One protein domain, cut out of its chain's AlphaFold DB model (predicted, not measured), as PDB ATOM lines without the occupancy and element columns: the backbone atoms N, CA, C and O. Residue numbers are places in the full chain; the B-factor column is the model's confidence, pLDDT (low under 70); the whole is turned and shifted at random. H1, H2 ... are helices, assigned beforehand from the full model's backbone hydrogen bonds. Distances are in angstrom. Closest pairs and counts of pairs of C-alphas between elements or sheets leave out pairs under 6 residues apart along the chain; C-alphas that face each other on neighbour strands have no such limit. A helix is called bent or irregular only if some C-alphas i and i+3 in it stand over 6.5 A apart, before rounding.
ATOM      1  N   GLY A  19     182.472 154.901 223.189       97.38
ATOM      2  CA  GLY A  19     182.290 155.950 224.192       97.38
ATOM      3  C   GLY A  19     181.625 157.207 223.625       97.38
ATOM      4  O   GLY A  19     180.737 157.761 224.263       97.38
ATOM      5  N   GLY A  20     181.992 157.624 222.409       97.50
ATOM      6  CA  GLY A  20     181.391 158.778 221.739       97.50
ATOM      7  C   GLY A  20     179.912 158.570 221.407       97.50
ATOM      8  O   GLY A  20     179.090 159.433 221.711       97.50
ATOM      9  N   ILE A  21     179.556 157.410 220.841       97.38
ATOM     10  CA  ILE A  21     178.156 157.048 220.556       97.38
ATOM     11  C   ILE A  21     177.359 156.952 221.854       97.38
ATOM     12  O   ILE A  21     176.274 157.519 221.958       97.38
ATOM     13  N   GLY A  22     177.905 156.258 222.851       96.69
ATOM     14  CA  GLY A  22     177.252 156.079 224.136       96.69
ATOM     15  C   GLY A  22     177.002 157.401 224.864       96.69
ATOM     16  O   GLY A  22     175.904 157.613 225.367       96.69
ATOM     17  N   TRP A  23     177.968 158.326 224.841       96.19
ATOM     18  CA  TRP A  23     177.818 159.665 225.416       96.19
ATOM     19  C   TRP A  23     176.771 160.512 224.683       96.19
ATOM     20  O   TRP A  23     175.948 161.164 225.326       96.19
ATOM     21  N   LEU A  24     176.760 160.472 223.347       96.19
ATOM     22  CA  LEU A  24     175.772 161.196 222.545       96.19
ATOM     23  C   LEU A  24     174.348 160.688 222.817       96.19
ATOM     24  O   LEU A  24     173.432 161.487 223.012       96.19
ATOM     25  N   LEU A  25     174.173 159.364 222.865       95.56
ATOM     26  CA  LEU A  25     172.882 158.735 223.141       95.56
ATOM     27  C   LEU A  25     172.407 158.993 224.569       95.56
ATOM     28  O   LEU A  25     171.243 159.335 224.758       95.56
ATOM     29  N   ASP A  26     173.294 158.886 225.558       94.12
ATOM     30  CA  ASP A  26     172.958 159.187 226.950       94.12
ATOM     31  C   ASP A  26     172.508 160.642 227.133       94.12
ATOM     32  O   ASP A  26     171.588 160.901 227.910       94.12
ATOM     33  N   GLY A  27     173.096 161.585 226.388       92.50
ATOM     34  CA  GLY A  27     172.681 162.989 226.393       92.50
ATOM     35  C   GLY A  27     171.313 163.233 225.746       92.50
ATOM     36  O   GLY A  27     170.570 164.101 226.195       92.50
ATOM     37  N   TRP A  28     170.958 162.465 224.714       93.88
ATOM     38  CA  TRP A  28     169.661 162.585 224.039       93.88
ATOM     39  C   TRP A  28     168.527 161.894 224.798       93.88
ATOM     40  O   TRP A  28     167.408 162.401 224.826       93.88
ATOM     41  N   LEU A  29     168.808 160.737 225.396       93.00
ATOM     42  CA  LEU A  29     167.808 159.886 226.046       93.00
ATOM     43  C   LEU A  29     167.719 160.124 227.560       93.00
ATOM     44  O   LEU A  29     166.797 159.623 228.200       93.00
ATOM     45  N   GLY A  30     168.662 160.869 228.146       88.50
ATOM     46  CA  GLY A  30     168.725 161.104 229.590       88.50
ATOM     47  C   GLY A  30     169.074 159.848 230.397       88.50
ATOM     48  O   GLY A  30     168.832 159.801 231.598       88.50
ATOM     49  N   THR A  31     169.632 158.823 229.750       91.06
ATOM     50  CA  THR A  31     169.947 157.510 230.338       91.06
ATOM     51  C   THR A  31     171.355 157.427 230.922       91.06
ATOM     52  O   THR A  31     171.814 156.334 231.251       91.06
ATOM     53  N   ALA A  32     172.058 158.556 231.053       87.19
ATOM     54  CA  ALA A  32     173.431 158.579 231.538       87.19
ATOM     55  C   ALA A  32     173.575 157.895 232.915       87.19
ATOM     56  O   ALA A  32     172.837 158.262 233.834       87.19
ATOM     57  N   PRO A  33     174.521 156.945 233.108       90.44
ATOM     58  CA  PRO A  33     175.584 156.502 232.187       90.44
ATOM     59  C   PRO A  33     175.337 155.123 231.524       90.44
ATOM     60  O   PRO A  33     176.294 154.436 231.156       90.44
ATOM     61  N   PHE A  34     174.093 154.641 231.446       95.31
ATOM     62  CA  PHE A  34     173.801 153.256 231.059       95.31
ATOM     63  C   PHE A  34     174.161 152.946 229.600       95.31
ATOM     64  O   PHE A  34     174.773 151.904 229.341       95.31
ATOM     65  N   LEU A  35     173.824 153.823 228.641       94.19
ATOM     66  CA  LEU A  35     174.166 153.575 227.236       94.19
ATOM     67  C   LEU A  35     175.650 153.797 226.991       94.19
ATOM     68  O   LEU A  35     176.248 153.031 226.240       94.19
ATOM     69  N   LEU A  36     176.273 154.763 227.666       95.81
ATOM     70  CA  LEU A  36     177.721 154.917 227.642       95.81
ATOM     71  C   LEU A  36     178.409 153.627 228.064       95.81
ATOM     72  O   LEU A  36     179.263 153.142 227.328       95.81
ATOM     73  N   LEU A  37     178.009 153.024 229.185       96.88
ATOM     74  CA  LEU A  37     178.619 151.786 229.662       96.88
ATOM     75  C   LEU A  37     178.421 150.630 228.666       96.88
ATOM     76  O   LEU A  37     179.372 149.910 228.354       96.88
ATOM     77  N   LEU A  38     177.209 150.484 228.120       96.94
ATOM     78  CA  LEU A  38     176.884 149.447 227.140       96.94
ATOM     79  C   LEU A  38     177.695 149.601 225.844       96.94
ATOM     80  O   LEU A  38     178.350 148.654 225.404       96.94
ATOM     81  N   PHE A  39     177.678 150.788 225.235       96.94
ATOM     82  CA  PHE A  39     178.380 151.053 223.978       96.94
ATOM     83  C   PHE A  39     179.897 151.095 224.152       96.94
ATOM     84  O   PHE A  39     180.620 150.694 223.242       96.94
ATOM     85  N   PHE A  40     180.397 151.516 225.313       97.06
ATOM     86  CA  PHE A  40     181.818 151.446 225.633       97.06
ATOM     87  C   PHE A  40     182.306 149.996 225.688       97.06
ATOM     88  O   PHE A  40     183.300 149.665 225.043       97.06
ATOM     89  N   LEU A  41     181.583 149.109 226.383       97.50
ATOM     90  CA  LEU A  41     181.909 147.678 226.419       97.50
ATOM     91  C   LEU A  41     181.811 147.040 225.032       97.50
ATOM     92  O   LEU A  41     182.685 146.260 224.650       97.50
ATOM     93  N   LEU A  42     180.790 147.401 224.254       97.25
ATOM     94  CA  LEU A  42     180.632 146.911 222.889       97.25
ATOM     95  C   LEU A  42     181.770 147.398 221.972       97.25
ATOM     96  O   LEU A  42     182.311 146.612 221.195       97.25
ATOM     97  N   GLY A  43     182.183 148.660 222.102       96.69
ATOM     98  CA  GLY A  43     183.329 149.235 221.394       96.69
ATOM     99  C   GLY A  43     184.655 148.577 221.781       96.69
ATOM    100  O   GLY A  43     185.459 148.246 220.908       96.69
ATOM    101  N   ALA A  44     184.858 148.300 223.072       96.81
ATOM    102  CA  ALA A  44     186.007 147.549 223.571       96.81
ATOM    103  C   ALA A  44     186.038 146.120 223.004       96.81
ATOM    104  O   ALA A  44     187.081 145.661 222.535       96.81
ATOM    105  N   ALA A  45     184.892 145.431 222.992       97.12
ATOM    106  CA  ALA A  45     184.764 144.096 222.417       97.12
ATOM    107  C   ALA A  45     185.068 144.103 220.912       97.12
ATOM    108  O   ALA A  45     185.844 143.276 220.441       97.12
ATOM    109  N   ALA A  46     184.530 145.071 220.164       95.69
ATOM    110  CA  ALA A  46     184.813 145.234 218.741       95.69
ATOM    111  C   ALA A  46     186.310 145.469 218.472       95.69
ATOM    112  O   ALA A  46     186.887 144.804 217.610       95.69
ATOM    113  N   GLY A  47     186.955 146.351 219.244       94.19
ATOM    114  CA  GLY A  47     188.396 146.597 219.155       94.19
ATOM    115  C   GLY A  47     189.217 145.335 219.428       94.19
ATOM    116  O   GLY A  47     190.075 144.963 218.627       94.19
ATOM    117  N   MET A  48     188.908 144.620 220.516       95.44
ATOM    118  CA  MET A  48     189.581 143.362 220.863       95.44
ATOM    119  C   MET A  48     189.397 142.283 219.793       95.44
ATOM    120  O   MET A  48     190.362 141.607 219.438       95.44
ATOM    121  N   LEU A  49     188.193 142.136 219.235       94.94
ATOM    122  CA  LEU A  49     187.915 141.170 218.169       94.94
ATOM    123  C   LEU A  49     188.726 141.464 216.903       94.94
ATOM    124  O   LEU A  49     189.190 140.531 216.240       94.94
ATOM    125  N   ASN A  50     188.922 142.740 216.571       92.50
ATOM    126  CA  ASN A  50     189.693 143.136 215.398       92.50
ATOM    127  C   ASN A  50     191.182 142.797 215.567       92.50
ATOM    128  O   ASN A  50     191.782 142.162 214.693       92.50
ATOM    129  N   VAL A  51     191.734 143.091 216.748       91.12
ATOM    130  CA  VAL A  51     193.108 142.731 217.125       91.12
ATOM    131  C   VAL A  51     193.297 141.217 217.166       91.12
ATOM    132  O   VAL A  51     194.257 140.702 216.595       91.12
ATOM    133  N   TYR A  52     192.368 140.484 217.781       92.50
ATOM    134  CA  TYR A  52     192.420 139.024 217.855       92.50
ATOM    135  C   TYR A  52     192.405 138.386 216.462       92.50
ATOM    136  O   TYR A  52     193.218 137.514 216.159       92.50
ATOM    137  N   ARG A  53     191.538 138.868 215.565       88.06
ATOM    138  CA  ARG A  53     191.488 138.411 214.170       88.06
ATOM    139  C   ARG A  53     192.791 138.700 213.431       88.06
ATOM    140  O   ARG A  53     193.222 137.884 212.619       88.06
ATOM    141  N   MET A  54     193.416 139.846 213.694       87.38
ATOM    142  CA  MET A  54     194.723 140.176 213.138       87.38
ATOM    143  C   MET A  54     195.803 139.222 213.660       87.38
ATOM    144  O   MET A  54     196.559 138.687 212.857       87.38
ATOM    145  N   ALA A  55     195.829 138.944 214.965       88.06
ATOM    146  CA  ALA A  55     196.762 138.000 215.578       88.06
ATOM    147  C   ALA A  55     196.588 136.571 215.034       88.06
ATOM    148  O   ALA A  55     197.571 135.905 214.717       88.06
ATOM    149  N   LEU A  56     195.346 136.118 214.847       87.88
ATOM    150  CA  LEU A  56     195.058 134.792 214.297       87.88
ATOM    151  C   LEU A  56     195.549 134.643 212.851       87.88
ATOM    152  O   LEU A  56     196.096 133.606 212.496       87.88
ATOM    153  N   ARG A  57     195.430 135.692 212.025       81.50
ATOM    154  CA  ARG A  57     195.968 135.702 210.650       81.50
ATOM    155  C   ARG A  57     197.493 135.615 210.593       81.50
ATOM    156  O   ARG A  57     198.025 135.198 209.574       81.50
ATOM    157  N   LEU A  58     198.183 136.030 211.653       80.69
ATOM    158  CA  LEU A  58     199.639 135.916 211.755       80.69
ATOM    159  C   LEU A  58     200.077 134.517 212.211       80.69
ATOM    160  O   LEU A  58     201.173 134.099 211.864       80.69
ATOM    161  N   ASN A  59     199.225 133.813 212.965       75.50
ATOM    162  CA  ASN A  59     199.484 132.470 213.498       75.50
ATOM    163  C   ASN A  59     198.886 131.327 212.658       75.50
ATOM    164  O   ASN A  59     199.110 130.162 212.980       75.50
ATOM    165  N   ALA A  60     198.104 131.622 211.616       74.25
ATOM    166  CA  ALA A  60     197.565 130.595 210.732       74.25
ATOM    167  C   ALA A  60     198.716 129.881 209.979       74.25
ATOM    168  O   ALA A  60     199.568 130.567 209.412       74.25
TER     169      ALA A  60
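Overview. This is residues 19 to 60 of the 77 residues of the protein "AtpZ/AtpI family protein" of Planctomycetaceae bacterium (UniProt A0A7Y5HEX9). A lopsided helical hairpin: the short helix H1 folds back, through a tight turn, alongside the first part of the much longer helix H2, and residues 45 to 60, of which 45 to 59 belong to H2, stick out alone. H2 makes the long axis, and the outline is a rod spanning 46 by 12 by 8 A. The printed part has 42 residues with two named helices, H1 then H2, and no named strand; the class is all helix. The whole is only just extended, close to loose, with a radius of gyration of the C-alphas of 14.1 A.

Arrangement. H1, residues 19 to 29, and H2, residues 34 to 59, form a helical hairpin. They touch, with 21 pairs of C-alphas within 8 A; the closest C-alphas are those of Gly 22 and Leu 36, 3.7 A apart. H2 touches H1 with residues 34 to 43 alone. Their lines stand at a shallow tilt of 24 degrees, and they run opposite ways. Their centres are 19.1 A apart. In both helices every O i to N i+4 pair is within hydrogen-bond range.

Along the chain. H1 begins at C-alpha 19, at (182.290, 155.950, 224.192), and ends at C-alpha 29, at (167.808, 159.886, 226.046), 15.1 A from first to last C-alpha. After four residues, H2 begins at C-alpha 34, at (173.801, 153.256, 231.059). It ends at C-alpha 59, at (199.484, 132.470, 213.498), and measures 37.4 A from first to last C-alpha. Neither helix is bent.

Size, cuts and confidence. The two C-alphas farthest apart are those of Gly 30 and Ala 60, at 46.0 A. Residues 45 to 60, of which 45 to 59 belong to H2, stand free. The printed part has no cut, and the link from H1 to H2 is tight. The mean pLDDT of the printed part is 92.5, and no printed residue is under 70.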